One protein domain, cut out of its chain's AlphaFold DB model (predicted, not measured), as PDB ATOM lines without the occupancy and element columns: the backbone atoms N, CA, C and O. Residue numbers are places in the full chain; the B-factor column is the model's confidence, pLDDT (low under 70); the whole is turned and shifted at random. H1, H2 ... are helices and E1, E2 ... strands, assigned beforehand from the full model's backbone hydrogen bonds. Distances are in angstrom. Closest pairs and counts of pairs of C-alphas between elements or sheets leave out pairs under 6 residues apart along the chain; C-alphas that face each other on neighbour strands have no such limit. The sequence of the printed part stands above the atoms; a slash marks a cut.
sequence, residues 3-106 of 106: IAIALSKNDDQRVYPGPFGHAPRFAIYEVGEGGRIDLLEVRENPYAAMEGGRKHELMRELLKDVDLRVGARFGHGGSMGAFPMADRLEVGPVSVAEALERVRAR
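Overview. This is residues 3 to 106 of the 106 residues of the protein "Dinitrogenase iron-molybdenum cofactor biosynthesis protein" of Thermus scotoductus (UniProt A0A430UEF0). A strongly twisted sheet of five strands has the helix H2 packed on one face, over the inner strands E1 and E4, while the helix H1 lies off the sheet. The longest axis runs from the turn of the hairpin E2 and E3, at Gly 34, to the loop before H1, at Gly 53. The printed part has 104 residues, under half of them in named elements, with five named strands and two named helices in the order E1, E2, E3, H1, E4, E5, H2. The mixed sheet has the order E3, E2, E1, E4, E5, and the class is mixed, helices and strands. The whole is compact, with a radius of gyration of the C-alphas of 12.8 A and spans of 41 by 28 by 22 A.

Along the chain. E1, residues 3 to 7, begins at C-alpha 3 (17.468, -21.614, 34.218) and is 12.4 A long. E2, residues 25 to 31, is 19.2 A long, and E3, residues 37 to 44, is 20.4 A long and bends by 51 degrees at residue 40. H1, residues 55 to 62, begins at C-alpha 55 (21.109, -2.014, 33.964) and is 10.3 A long. The strands E4, residues 68 to 71, and E5, residues 88 to 90, follow. H2, residues 96 to 104, is 12.5 A long and ends at C-alpha 104 (16.587, -30.230, 41.574).

Arrangement. E1, E2 and E3 form a meander, each strand the antiparallel neighbour of the one before. In the hairpin E1 and E2, N 5 and O 27 are 2.9 A apart, within hydrogen-bond range. In the hairpin E2 and E3, N 28 and O 41 are 2.8 A apart, within range. E1 and E4 are parallel at 18 degrees, with N 4 and O 68 2.8 A apart. E4 and E5 are parallel at 26 degrees, with N 89 and O 69 2.8 A apart. H2 is on the sheet at a height of 8.0 A and runs along the strands, at 26 degrees to E1 on the local plane; the closest C-alphas of E1 and H2, those of Ile 5 and Val 96, are 7.5 A apart. E3, H1 and E4 make a split strand-helix-strand unit, two strands running the same way with a helix between and E2 and E1 between them in the sheet; its crossover is right-handed. H1 is not on the sheet, and H1 and H2 are apart. In H1 and H2 every O i to N i+4 pair is within hydrogen-bond range.

Size, cuts and confidence. The two C-alphas farthest apart, those of Gly 34 and Gly 53, are 41.1 A apart. The printed part has no cut. The links E1 to E2, 17 residues, and E4 to E5, 16 residues, are long. The mean pLDDT of the printed part is 90.4, and residues 76 to 82, in the link E4 to E5, are under 70.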
ATOM      1  N   ILE A   3      16.650 -22.081  33.102       97.38
ATOM      2  CA  ILE A   3      17.468 -21.614  34.218       97.38
ATOM      3  C   ILE A   3      18.700 -20.906  33.668       97.38
ATOM      4  O   ILE A   3      19.351 -21.432  32.774       97.38
ATOM      5  N   ALA A   4      19.067 -19.762  34.238       98.25
ATOM      6  CA  ALA A   4      20.352 -19.118  33.998       98.25
ATOM      7  C   ALA A   4      21.263 -19.271  35.215       98.25
ATOM      8  O   ALA A   4      20.936 -18.769  36.290       98.25
ATOM      9  N   ILE A   5      22.426 -19.896  35.040       98.44
ATOM     10  CA  ILE A   5      23.481 -19.952  36.056       98.44
ATOM     11  C   ILE A   5      24.553 -18.917  35.724       98.44
ATOM     12  O   ILE A   5      25.142 -18.943  34.646       98.44
ATOM     13  N   ALA A   6      24.820 -18.006  36.659       98.06
ATOM     14  CA  ALA A   6      25.896 -17.026  36.550       98.06
ATOM     15  C   ALA A   6      27.268 -17.713  36.598       98.06
ATOM     16  O   ALA A   6      27.627 -18.270  37.633       98.06
ATOM     17  N   LEU A   7      28.048 -17.644  35.519       98.06
ATOM     18  CA  LEU A   7      29.344 -18.322  35.408       98.06
ATOM     19  C   LEU A   7      30.513 -17.434  35.827       98.06
ATOM     20  O   LEU A   7      30.532 -16.228  35.567       98.06
ATOM     21  N   SER A   8      31.526 -18.042  36.441       95.25
ATOM     22  CA  SER A   8      32.769 -17.353  36.769       95.25
ATOM     23  C   SER A   8      33.529 -16.920  35.509       95.25
ATOM     24  O   SER A   8      33.407 -17.497  34.427       95.25
ATOM     25  N   LYS A   9      34.345 -15.867  35.640       90.06
ATOM     26  CA  LYS A   9      35.068 -15.264  34.508       90.06
ATOM     27  C   LYS A   9      36.048 -16.235  33.850       90.06
ATOM     28  O   LYS A   9      36.131 -16.271  32.630       90.06
ATOM     29  N   ASN A  10      36.755 -17.008  34.668       90.25
ATOM     30  CA  ASN A  10      37.861 -17.860  34.231       90.25
ATOM     31  C   ASN A  10      37.553 -19.357  34.379       90.25
ATOM     32  O   ASN A  10      38.453 -20.171  34.217       90.25
ATOM     33  N   ASP A  11      36.323 -19.706  34.756       92.81
ATOM     34  CA  ASP A  11      35.934 -21.075  35.089       92.81
ATOM     35  C   ASP A  11      34.431 -21.245  34.830       92.81
ATOM     36  O   ASP A  11      33.591 -20.717  35.561       92.81
ATOM     37  N   ASP A  12      34.095 -21.932  33.744       92.56
ATOM     38  CA  ASP A  12      32.718 -22.210  33.332       92.56
ATOM     39  C   ASP A  12      32.061 -23.332  34.149       92.56
ATOM     40  O   ASP A  12      30.853 -23.536  34.045       92.56
ATOM     41  N   GLN A  13      32.814 -24.003  35.022       96.12
ATOM     42  CA  GLN A  13      32.306 -25.014  35.945       96.12
ATOM     43  C   GLN A  13      32.027 -24.455  37.340       96.12
ATOM     44  O   GLN A  13      31.625 -25.205  38.238       96.12
ATOM     45  N   ARG A  14      32.182 -23.142  37.550       97.94
ATOM     46  CA  ARG A  14      31.900 -22.486  38.833       97.94
ATOM     47  C   ARG A  14      30.934 -21.324  38.714       97.94
ATOM     48  O   ARG A  14      30.967 -20.537  37.769       97.94
ATOM     49  N   VAL A  15      30.115 -21.180  39.752       98.12
ATOM     50  CA  VAL A  15      29.199 -20.053  39.897       98.12
ATOM     51  C   VAL A  15      29.994 -18.781  40.184       98.12
ATOM     52  O   VAL A  15      30.899 -18.761  41.023       98.12
ATOM     53  N   TYR A  16      29.644 -17.696  39.496       97.38
ATOM     54  CA  TYR A  16      30.246 -16.383  39.689       97.38
ATOM     55  C   TYR A  16      30.110 -15.940  41.155       97.38
ATOM     56  O   TYR A  16      28.987 -15.846  41.651       97.38
ATOM     57  N   PRO A  17      31.213 -15.611  41.854       95.56
ATOM     58  CA  PRO A  17      31.180 -15.335  43.292       95.56
ATOM     59  C   PRO A  17      30.591 -13.962  43.647       95.56
ATOM     60  O   PRO A  17      30.333 -13.674  44.819       95.56
ATOM     61  N   GLY A  18      30.437 -13.069  42.669       93.19
ATOM     62  CA  GLY A  18      29.930 -11.710  42.854       93.19
ATOM     63  C   GLY A  18      28.408 -11.600  42.725       93.19
ATOM     64  O   GLY A  18      27.707 -12.609  42.636       93.19
ATOM     65  N   PRO A  19      27.878 -10.365  42.710       92.62
ATOM     66  CA  PRO A  19      26.461 -10.145  42.470       92.62
ATOM     67  C   PRO A  19      26.084 -10.595  41.050       92.62
ATOM     68  O   PRO A  19      26.768 -10.249  40.088       92.62
ATOM     69  N   PHE A  20      24.971 -11.318  40.919       94.38
ATOM     70  CA  PHE A  20      24.510 -11.966  39.683       94.38
ATOM     71  C   PHE A  20      24.599 -11.079  38.428       94.38
ATOM     72  O   PHE A  20      25.087 -11.516  37.392       94.38
ATOM     73  N   GLY A  21      24.190  -9.808  38.522       92.62
ATOM     74  CA  GLY A  21      24.201  -8.873  37.387       92.62
ATOM     75  C   GLY A  21      25.589  -8.481  36.861       92.62
ATOM     76  O   GLY A  21      25.669  -7.824  35.827       92.62
ATOM     77  N   HIS A  22      26.668  -8.844  37.561       93.75
ATOM     78  CA  HIS A  22      28.059  -8.611  37.148       93.75
ATOM     79  C   HIS A  22      28.745  -9.885  36.655       93.75
ATOM     80  O   HIS A  22      29.920  -9.847  36.286       93.75
ATOM     81  N   ALA A  23      28.035 -11.017  36.640       95.62
ATOM     82  CA  ALA A  23      28.556 -12.218  36.021       95.62
ATOM     83  C   ALA A  23      28.811 -11.938  34.531       95.62
ATOM     84  O   ALA A  23      27.936 -11.371  33.873       95.62
ATOM     85  N   PRO A  24      29.987 -12.295  33.994       96.38
ATOM     86  CA  PRO A  24      30.319 -12.022  32.599       96.38
ATOM     87  C   PRO A  24      29.482 -12.860  31.634       96.38
ATOM     88  O   PRO A  24      29.278 -12.442  30.501       96.38
ATOM     89  N   ARG A  25      29.016 -14.036  32.070       97.56
ATOM     90  CA  ARG A  25      28.298 -15.003  31.239       97.56
ATOM     91  C   ARG A  25      27.245 -15.754  32.047       97.56
ATOM     92  O   ARG A  25      27.385 -15.908  33.263       97.56
ATOM     93  N   PHE A  26      26.235 -16.263  31.352       98.25
ATOM     94  CA  PHE A  26      25.181 -17.107  31.905       98.25
ATOM     95  C   PHE A  26      25.078 -18.410  31.113       98.25
ATOM     96  O   PHE A  26      24.828 -18.369  29.912       98.25
ATOM     97  N   ALA A  27      25.228 -19.558  31.774       98.31
ATOM     98  CA  ALA A  27      24.843 -20.836  31.181       98.31
ATOM     99  C   ALA A  27      23.330 -21.005  31.296       98.31
ATOM    100  O   ALA A  27      22.777 -20.933  32.398       98.31
ATOM    101  N   ILE A  28      22.672 -21.205  30.159       98.44
ATOM    102  CA  ILE A  28      21.230 -21.373  30.061       98.44
ATOM    103  C   ILE A  28      20.920 -22.854  29.930       98.44
ATOM    104  O   ILE A  28      21.335 -23.500  28.970       98.44
ATOM    105  N   TYR A  29      20.172 -23.374  30.891       98.06
ATOM    106  CA  TYR A  29      19.739 -24.761  30.933       98.06
ATOM    107  C   TYR A  29      18.244 -24.868  30.688       98.06
ATOM    108  O   TYR A  29      17.477 -23.995  31.097       98.06
ATOM    109  N   GLU A  30      17.828 -25.978  30.096       97.12
ATOM    110  CA  GLU A  30      16.439 -26.408  30.050       97.12
ATOM    111  C   GLU A  30      16.227 -27.581  30.999       97.12
ATOM    112  O   GLU A  30      16.939 -28.581  30.947       97.12
ATOM    113  N   VAL A  31      15.236 -27.444  31.876       93.94
ATOM    114  CA  VAL A  31      14.702 -28.544  32.679       93.94
ATOM    115  C   VAL A  31      13.500 -29.118  31.948       93.94
ATOM    116  O   VAL A  31      12.471 -28.435  31.823       93.94
ATOM    117  N   GLY A  32      13.664 -30.348  31.470       89.00
ATOM    118  CA  GLY A  32      12.639 -31.142  30.802       89.00
ATOM    119  C   GLY A  32      11.926 -32.114  31.746       89.00
ATOM    120  O   GLY A  32      12.165 -32.149  32.956       89.00
ATOM    121  N   GLU A  33      11.040 -32.929  31.177       83.12
ATOM    122  CA  GLU A  33      10.316 -33.971  31.909       83.12
ATOM    123  C   GLU A  33      11.275 -35.017  32.509       83.12
ATOM    124  O   GLU A  33      12.336 -35.316  31.959       83.12
ATOM    125  N   GLY A  34      10.924 -35.560  33.680       79.88
ATOM    126  CA  GLY A  34      11.751 -36.552  34.380       79.88
ATOM    127  C   GLY A  34      13.011 -35.991  35.056       79.88
ATOM    128  O   GLY A  34      13.882 -36.761  35.452       79.88
ATOM    129  N   GLY A  35      13.131 -34.664  35.197       83.12
ATOM    130  CA  GLY A  35      14.255 -34.028  35.899       83.12
ATOM    131  C   GLY A  35      15.558 -34.015  35.096       83.12
ATOM    132  O   GLY A  35      16.644 -33.869  35.664       83.12
ATOM    133  N   ARG A  36      15.473 -34.189  33.774       90.94
ATOM    134  CA  ARG A  36      16.608 -34.001  32.873       90.94
ATOM    135  C   ARG A  36      16.933 -32.511  32.768       90.94
ATOM    136  O   ARG A  36      16.029 -31.689  32.640       90.94
ATOM    137  N   ILE A  37      18.222 -32.183  32.843       94.94
ATOM    138  CA  ILE A  37      18.724 -30.816  32.706       94.94
ATOM    139  C   ILE A  37      19.758 -30.811  31.586       94.94
ATOM    140  O   ILE A  37      20.800 -31.454  31.716       94.94
ATOM    141  N   ASP A  38      19.482 -30.072  30.518       96.38
ATOM    142  CA  ASP A  38      20.362 -29.947  29.359       96.38
ATOM    143  C   ASP A  38      20.863 -28.505  29.227       96.38
ATOM    144  O   ASP A  38      20.096 -27.554  29.383       96.38
ATOM    145  N   LEU A  39      22.159 -28.328  28.954       97.38
ATOM    146  CA  LEU A  39      22.721 -27.016  28.622       97.38
ATOM    147  C   LEU A  39      22.289 -26.644  27.200       97.38
ATOM    148  O   LEU A  39      22.619 -27.360  26.257       97.38
ATOM    149  N   LEU A  40      21.588 -25.523  27.048       97.75
ATOM    150  CA  LEU A  40      21.167 -25.006  25.746       97.75
ATOM    151  C   LEU A  40      22.237 -24.111  25.121       97.75
ATOM    152  O   LEU A  40      22.599 -24.283  23.962       97.75
ATOM    153  N   GLU A  41      22.729 -23.135  25.883       97.75
ATOM    154  CA  GLU A  41      23.676 -22.135  25.391       97.75
ATOM    155  C   GLU A  41      24.407 -21.423  26.534       97.75
ATOM    156  O   GLU A  41      23.998 -21.475  27.695       97.75
ATOM    157  N   VAL A  42      25.478 -20.705  26.192       97.81
ATOM    158  CA  VAL A  42      26.139 -19.752  27.087       97.81
ATOM    159  C   VAL A  42      25.946 -18.353  26.519       97.81
ATOM    160  O   VAL A  42      26.405 -18.056  25.418       97.81
ATOM    161  N   ARG A  43      25.272 -17.485  27.275       97.69
ATOM    162  CA  ARG A  43      25.025 -16.089  26.901       97.69
ATOM    163  C   ARG A  43      26.063 -15.171  27.522       97.69
ATOM    164  O   ARG A  43      26.261 -15.189  28.737       97.69
ATOM    165  N   GLU A  44      26.674 -14.327  26.701       97.50
ATOM    166  CA  GLU A  44      27.506 -13.219  27.171       97.50
ATOM    167  C   GLU A  44      26.652 -12.143  27.857       97.50
ATOM    168  O   GLU A  44      25.493 -11.922  27.500       97.50
ATOM    169  N   ASN A  45      27.234 -11.447  28.834       96.62
ATOM    170  CA  ASN A  45      26.625 -10.307  29.509       96.62
ATOM    171  C   ASN A  45      27.355  -9.003  29.134       96.62
ATOM    172  O   ASN A  45      28.327  -8.630  29.803       96.62
ATOM    173  N   PRO A  46      26.859  -8.239  28.140       95.56
ATOM    174  CA  PRO A  46      27.436  -6.944  27.763       95.56
ATOM    175  C   PRO A  46      27.406  -5.911  28.899       95.56
ATOM    176  O   PRO A  46      28.086  -4.890  28.849       95.56
ATOM    177  N   TYR A  47      26.601  -6.164  29.932       93.38
ATOM    178  CA  TYR A  47      26.287  -5.239  31.013       93.38
ATOM    179  C   TYR A  47      27.047  -5.544  32.308       93.38
ATOM    180  O   TYR A  47      26.799  -4.894  33.327       93.38
ATOM    181  N   ALA A  48      27.971  -6.511  32.295       91.56
ATOM    182  CA  ALA A  48      28.684  -6.965  33.488       91.56
ATOM    183  C   ALA A  48      29.431  -5.826  34.211       91.56
ATOM    184  O   ALA A  48      29.399  -5.749  35.440       91.56
ATOM    185  N   ALA A  49      30.039  -4.912  33.447       91.00
ATOM    186  CA  ALA A  49      30.791  -3.764  33.958       91.00
ATOM    187  C   ALA A  49      29.942  -2.495  34.178       91.00
ATOM    188  O   ALA A  49      30.467  -1.476  34.617       91.00
ATOM    189  N   MET A  50      28.650  -2.522  33.843       88.44
ATOM    190  CA  MET A  50      27.780  -1.358  34.004       88.44
ATOM    191  C   MET A  50      27.347  -1.212  35.466       88.44
ATOM    192  O   MET A  50      27.021  -2.204  36.119       88.44
ATOM    193  N   GLU A  51      27.282   0.024  35.955       82.12
ATOM    194  CA  GLU A  51      26.800   0.375  37.293       82.12
ATOM    195  C   GLU A  51      25.590   1.311  37.178       82.12
ATOM    196  O   GLU A  51      25.602   2.262  36.398       82.12
ATOM    197  N   GLY A  52      24.533   1.053  37.955       75.94
ATOM    198  CA  GLY A  52      23.333   1.899  37.986       75.94
ATOM    199  C   GLY A  52      22.582   2.031  36.647       75.94
ATOM    200  O   GLY A  52      22.634   1.162  35.773       75.94
ATOM    201  N   GLY A  53      21.814   3.118  36.515       82.94
ATOM    202  CA  GLY A  53      21.069   3.458  35.298       82.94
ATOM    203  C   GLY A  53      20.054   2.391  34.869       82.94
ATOM    204  O   GLY A  53      19.323   1.831  35.685       82.94
ATOM    205  N   ARG A  54      20.023   2.092  33.564       87.81
ATOM    206  CA  ARG A  54      19.086   1.132  32.948       87.81
ATOM    207  C   ARG A  54      19.536  -0.330  33.053       87.81
ATOM    208  O   ARG A  54      18.918  -1.199  32.441       87.81
ATOM    209  N   LYS A  55      20.580  -0.643  33.834       88.62
ATOM    210  CA  LYS A  55      21.109  -2.014  33.964       88.62
ATOM    211  C   LYS A  55      20.021  -3.025  34.315       88.62
ATOM    212  O   LYS A  55      19.970  -4.094  33.720       88.62
ATOM    213  N   HIS A  56      19.131  -2.693  35.247       88.44
ATOM    214  CA  HIS A  56      18.052  -3.600  35.646       88.44
ATOM    215  C   HIS A  56      17.042  -3.881  34.525       88.44
ATOM    216  O   HIS A  56      16.479  -4.969  34.492       88.44
ATOM    217  N   GLU A  57      16.788  -2.929  33.626       90.12
ATOM    218  CA  GLU A  57      15.925  -3.140  32.455       90.12
ATOM    219  C   GLU A  57      16.627  -4.020  31.421       90.12
ATOM    220  O   GLU A  57      16.062  -4.999  30.947       90.12
ATOM    221  N   LEU A  58      17.893  -3.720  31.132       93.19
ATOM    222  CA  LEU A  58      18.696  -4.455  30.156       93.19
ATOM    223  C   LEU A  58      18.954  -5.904  30.589       93.19
ATOM    224  O   LEU A  58      18.881  -6.819  29.774       93.19
ATOM    225  N   MET A  59      19.184  -6.131  31.885       92.94
ATOM    226  CA  MET A  59      19.287  -7.475  32.460       92.94
ATOM    227  C   MET A  59      17.958  -8.236  32.404       92.94
ATOM    228  O   MET A  59      17.969  -9.450  32.197       92.94
ATOM    229  N   ARG A  60      16.822  -7.545  32.582       91.50
ATOM    230  CA  ARG A  60      15.492  -8.143  32.399       91.50
ATOM    231  C   ARG A  60      15.282  -8.585  30.964       91.50
ATOM    232  O   ARG A  60      14.859  -9.712  30.759       91.50
ATOM    233  N   GLU A  61      15.643  -7.744  30.005       95.06
ATOM    234  CA  GLU A  61      15.528  -8.064  28.584       95.06
ATOM    235  C   GLU A  61      16.448  -9.226  28.174       95.06
ATOM    236  O   GLU A  61      15.997 -10.160  27.514       95.06
ATOM    237  N   LEU A  62      17.710  -9.222  28.623       95.94
ATOM    238  CA  LEU A  62      18.708 -10.262  28.316       95.94
ATOM    239  C   LEU A  62      18.267 -11.669  28.750       95.94
ATOM    240  O   LEU A  62      18.602 -12.664  28.107       95.94
ATOM    241  N   LEU A  63      17.553 -11.747  29.871       96.25
ATOM    242  CA  LEU A  63      17.128 -13.001  30.484       96.25
ATOM    243  C   LEU A  63      15.604 -13.133  30.499       96.25
ATOM    244  O   LEU A  63      15.081 -13.822  31.367       96.25
ATOM    245  N   LYS A  64      14.868 -12.454  29.613       95.50
ATOM    246  CA  LYS A  64      13.393 -12.399  29.667       95.50
ATOM    247  C   LYS A  64      12.708 -13.755  29.490       95.50
ATOM    248  O   LYS A  64      11.582 -13.929  29.931       95.50
ATOM    249  N   ASP A  65      13.384 -14.692  28.840       96.56
ATOM    250  CA  ASP A  65      12.935 -16.060  28.576       96.56
ATOM    251  C   ASP A  65      13.431 -17.068  29.627       96.56
ATOM    252  O   ASP A  65      13.254 -18.272  29.461       96.56
ATOM    253  N   VAL A  66      14.092 -16.587  30.683       96.62
ATOM    254  CA  VAL A  66      14.576 -17.400  31.797       96.62
ATOM    255  C   VAL A  66      13.584 -17.321  32.948       96.62
ATOM    256  O   VAL A  66      13.260 -16.231  33.432       96.62
ATOM    257  N   ASP A  67      13.185 -18.484  33.446       95.31
ATOM    258  CA  ASP A  67      12.276 -18.611  34.580       95.31
ATOM    259  C   ASP A  67      13.036 -18.445  35.905       95.31
ATOM    260  O   ASP A  67      12.616 -17.695  36.782       95.31
ATOM    261  N   LEU A  68      14.205 -19.085  36.036       96.06
ATOM    262  CA  LEU A  68      14.988 -19.107  37.274       96.06
ATOM    263  C   LEU A  68      16.421 -18.614  37.077       96.06
ATOM    264  O   LEU A  68      17.145 -19.072  36.200       96.06
ATOM    265  N   ARG A  69      16.879 -17.712  37.944       97.12
ATOM    266  CA  ARG A  69      18.248 -17.182  37.933       97.12
ATOM    267  C   ARG A  69      19.005 -17.678  39.151       97.12
ATOM    268  O   ARG A  69      18.592 -17.443  40.281       97.12
ATOM    269  N   VAL A  70      20.125 -18.342  38.916       97.38
ATOM    270  CA  VAL A  70      20.949 -18.981  39.940       97.38
ATOM    271  C   VAL A  70      22.290 -18.265  40.004       97.38
ATOM    272  O   VAL A  70      23.000 -18.136  39.005       97.38
ATOM    273  N   GLY A  71      22.649 -17.783  41.186       96.94
ATOM    274  CA  GLY A  71      23.906 -17.076  41.398       96.94
ATOM    275  C   GLY A  71      24.441 -17.264  42.803       96.94
ATOM    276  O   GLY A  71      23.752 -17.771  43.685       96.94
ATOM    277  N   ALA A  72      25.677 -16.819  43.029       95.75
ATOM    278  CA  ALA A  72      26.231 -16.849  44.373       95.75
ATOM    279  C   ALA A  72      25.516 -15.856  45.294       95.75
ATOM    280  O   ALA A  72      25.316 -16.159  46.465       95.75
ATOM    281  N   ARG A  73      25.186 -14.671  44.763       91.88
ATOM    282  CA  ARG A  73      24.590 -13.539  45.484       91.88
ATOM    283  C   ARG A  73      23.761 -12.673  44.536       91.88
ATOM    284  O   ARG A  73      24.155 -12.477  43.383       91.88
ATOM    285  N   PHE A  74      22.696 -12.050  45.024       88.94
ATOM    286  CA  PHE A  74      22.007 -10.946  44.353       88.94
ATOM    287  C   PHE A  74      22.243  -9.638  45.127       88.94
ATOM    288  O   PHE A  74      22.268  -9.609  46.351       88.94
ATOM    289  N   GLY A  75      22.491  -8.535  44.412       74.56
ATOM    290  CA  GLY A  75      22.814  -7.248  45.044       74.56
ATOM    291  C   GLY A  75      21.645  -6.635  45.834       74.56
ATOM    292  O   GLY A  75      20.485  -6.813  45.469       74.56
ATOM    293  N   HIS A  76      21.969  -5.840  46.864       63.66
ATOM    294  CA  HIS A  76      21.038  -5.168  47.793       63.66
ATOM    295  C   HIS A  76      20.352  -3.902  47.230       63.66
ATOM    296  O   HIS A  76      19.888  -3.055  47.991       63.66
ATOM    297  N   GLY A  77      20.307  -3.723  45.907       51.53
ATOM    298  CA  GLY A  77      19.728  -2.528  45.292       51.53
ATOM    299  C   GLY A  77      18.220  -2.435  45.537       51.53
ATOM    300  O   GLY A  77      17.456  -3.064  44.806       51.53
ATOM    301  N   GLY A  78      17.833  -1.672  46.569       40.38
ATOM    302  CA  GLY A  78      16.493  -1.150  46.862       40.38
ATOM    303  C   GLY A  78      15.342  -2.097  46.540       40.38
ATOM    304  O   GLY A  78      14.811  -2.026  45.440       40.38
ATOM    305  N   SER A  79      14.997  -2.972  47.490       41.50
ATOM    306  CA  SER A  79      13.765  -3.787  47.611       41.50
ATOM    307  C   SER A  79      13.244  -4.607  46.411       41.50
ATOM    308  O   SER A  79      12.372  -5.445  46.621       41.50
ATOM    309  N   MET A  80      13.768  -4.466  45.191       52.59
ATOM    310  CA  MET A  80      13.196  -5.067  43.977       52.59
ATOM    311  C   MET A  80      14.249  -5.649  43.019       52.59
ATOM    312  O   MET A  80      13.951  -6.615  42.322       52.59
ATOM    313  N   GLY A  81      15.495  -5.148  42.995       64.50
ATOM    314  CA  GLY A  81      16.527  -5.560  42.021       64.50
ATOM    315  C   GLY A  81      16.017  -5.697  40.570       64.50
ATOM    316  O   GLY A  81      15.010  -5.104  40.195       64.50
ATOM    317  N   ALA A  82      16.716  -6.461  39.722       68.50
ATOM    318  CA  ALA A  82      16.270  -6.694  38.340       68.50
ATOM    319  C   ALA A  82      15.179  -7.778  38.220       68.50
ATOM    320  O   ALA A  82      14.425  -7.773  37.255       68.50
ATOM    321  N   PHE A  83      15.087  -8.704  39.178       76.62
ATOM    322  CA  PHE A  83      14.250  -9.909  39.063       76.62
ATOM    323  C   PHE A  83      13.393 -10.123  40.320       76.62
ATOM    324  O   PHE A  83      13.863  -9.804  41.401       76.62
ATOM    325  N   PRO A  84      12.183 -10.680  40.278       81.00
ATOM    326  CA  PRO A  84      11.443 -11.028  41.499       81.00
ATOM    327  C   PRO A  84      12.222 -11.996  42.410       81.00
ATOM    328  O   PRO A  84      13.035 -12.775  41.922       81.00
ATOM    329  N   MET A  85      11.993 -11.980  43.733       81.06
ATOM    330  CA  MET A  85      12.660 -12.925  44.655       81.06
ATOM    331  C   MET A  85      12.299 -14.389  44.367       81.06
ATOM    332  O   MET A  85      13.145 -15.262  44.531       81.06
ATOM    333  N   ALA A  86      11.073 -14.651  43.901       84.38
ATOM    334  CA  ALA A  86      10.615 -15.991  43.529       84.38
ATOM    335  C   ALA A  86      11.434 -16.610  42.375       84.38
ATOM    336  O   ALA A  86      11.588 -17.832  42.310       84.38
ATOM    337  N   ASP A  87      12.034 -15.763  41.535       90.00
ATOM    338  CA  ASP A  87      12.715 -16.143  40.292       90.00
ATOM    339  C   ASP A  87      14.241 -16.194  40.468       90.00
ATOM    340  O   ASP A  87      15.008 -16.164  39.497       90.00
ATOM    341  N   ARG A  88      14.703 -16.229  41.724       92.06
ATOM    342  CA  ARG A  88      16.113 -16.229  42.116       92.06
ATOM    343  C   ARG A  88      16.419 -17.421  43.016       92.06
ATOM    344  O   ARG A  88      15.603 -17.811  43.846       92.06
ATOM    345  N   LEU A  89      17.632 -17.946  42.897       94.69
ATOM    346  CA  LEU A  89      18.192 -18.934  43.810       94.69
ATOM    347  C   LEU A  89      19.640 -18.563  44.142       94.69
ATOM    348  O   LEU A  89      20.491 -18.481  43.253       94.69
ATOM    349  N   GLU A  90      19.918 -18.344  45.426       95.06
ATOM    350  CA  GLU A  90      21.274 -18.113  45.927       95.06
ATOM    351  C   GLU A  90      21.915 -19.427  46.371       95.06
ATOM    352  O   GLU A  90      21.405 -20.120  47.250       95.06
ATOM    353  N   VAL A  91      23.048 -19.774  45.757       95.88
ATOM    354  CA  VAL A  91      23.761 -21.041  46.007       95.88
ATOM    355  C   VAL A  91      25.188 -20.849  46.525       95.88
ATOM    356  O   VAL A  91      25.846 -21.818  46.887       95.88
ATOM    357  N   GLY A  92      25.668 -19.606  46.608       95.00
ATOM    358  CA  GLY A  92      27.072 -19.303  46.897       95.00
ATOM    359  C   GLY A  92      28.025 -19.616  45.725       95.00
ATOM    360  O   GLY A  92      27.584 -19.982  44.635       95.00
ATOM    361  N   PRO A  93      29.347 -19.432  45.907       95.19
ATOM    362  CA  PRO A  93      30.369 -19.654  44.874       95.19
ATOM    363  C   PRO A  93      30.743 -21.143  44.723       95.19
ATOM    364  O   PRO A  93      31.904 -21.546  44.874       95.19
ATOM    365  N   VAL A  94      29.731 -21.968  44.470       97.81
ATOM    366  CA  VAL A  94      29.831 -23.429  44.345       97.81
ATOM    367  C   VAL A  94      30.149 -23.859  42.909       97.81
ATOM    368  O   VAL A  94      30.279 -23.023  42.008       97.81
ATOM    369  N   SER A  95      30.317 -25.162  42.685       98.25
ATOM    370  CA  SER A  95      30.392 -25.700  41.324       98.25
ATOM    371  C   SER A  95      29.033 -25.591  40.626       98.25
ATOM    372  O   SER A  95      27.980 -25.569  41.265       98.25
ATOM    373  N   VAL A  96      29.040 -25.546  39.296       97.44
ATOM    374  CA  VAL A  96      27.813 -25.586  38.486       97.44
ATOM    375  C   VAL A  96      27.038 -26.880  38.742       97.44
ATOM    376  O   VAL A  96      25.819 -26.840  38.858       97.44
ATOM    377  N   ALA A  97      27.736 -28.007  38.913       97.19
ATOM    378  CA  ALA A  97      27.109 -29.278  39.265       97.19
ATOM    379  C   ALA A  97      26.342 -29.189  40.596       97.19
ATOM    380  O   ALA A  97      25.175 -29.558  40.657       97.19
ATOM    381  N   GLU A  98      26.950 -28.623  41.643       97.56
ATOM    382  CA  GLU A  98      26.273 -28.438  42.932       97.56
ATOM    383  C   GLU A  98      25.093 -27.460  42.826       97.56
ATOM    384  O   GLU A  98      24.038 -27.681  43.420       97.56
ATOM    385  N   ALA A  99      25.240 -26.389  42.043       97.25
ATOM    386  CA  ALA A  99      24.147 -25.457  41.789       97.25
ATOM    387  C   ALA A  99      22.942 -26.158  41.138       97.25
ATOM    388  O   ALA A  99      21.807 -25.914  41.542       97.25
ATOM    389  N   LEU A 100      23.182 -27.056  40.178       96.12
ATOM    390  CA  LEU A 100      22.138 -27.850  39.528       96.12
ATOM    391  C   LEU A 100      21.445 -28.814  40.497       96.12
ATOM    392  O   LEU A 100      20.221 -28.919  40.459       96.12
ATOM    393  N   GLU A 101      22.182 -29.450  41.407       95.38
ATOM    394  CA  GLU A 101      21.585 -30.289  42.456       95.38
ATOM    395  C   GLU A 101      20.654 -29.486  43.373       95.38
ATOM    396  O   GLU A 101      19.547 -29.925  43.684       95.38
ATOM    397  N   ARG A 102      21.033 -28.255  43.739       94.44
ATOM    398  CA  ARG A 102      20.158 -27.367  44.524       94.44
ATOM    399  C   ARG A 102      18.905 -26.944  43.766       94.44
ATOM    400  O   ARG A 102      17.872 -26.740  44.392       94.44
ATOM    401  N   VAL A 103      18.981 -26.818  42.440       93.19
ATOM    402  CA  VAL A 103      17.790 -26.554  41.623       93.19
ATOM    403  C   VAL A 103      16.861 -27.767  41.592       93.19
ATOM    404  O   VAL A 103      15.653 -27.584  41.674       93.19
ATOM    405  N   ARG A 104      17.395 -28.995  41.524       90.50
ATOM    406  CA  ARG A 104      16.587 -30.230  41.574       90.50
ATOM    407  C   ARG A 104      15.875 -30.427  42.913       90.50
ATOM    408  O   ARG A 104      14.818 -31.043  42.943       90.50
ATOM    409  N   ALA A 105      16.471 -29.952  44.005       87.38
ATOM    410  CA  ALA A 105      15.938 -30.099  45.359       87.38
ATOM    411  C   ALA A 105      14.847 -29.074  45.730       87.38
ATOM    412  O   ALA A 105      14.332 -29.121  46.848       87.38
ATOM    413  N   ARG A 106      14.539 -28.132  44.832       79.94
ATOM    414  CA  ARG A 106      13.520 -27.094  45.014       79.94
ATOM    415  C   ARG A 106      12.160 -27.569  44.518       79.94
ATOM    416  O   ARG A 106      11.168 -27.235  45.202       79.94
TER     417      ARG A 106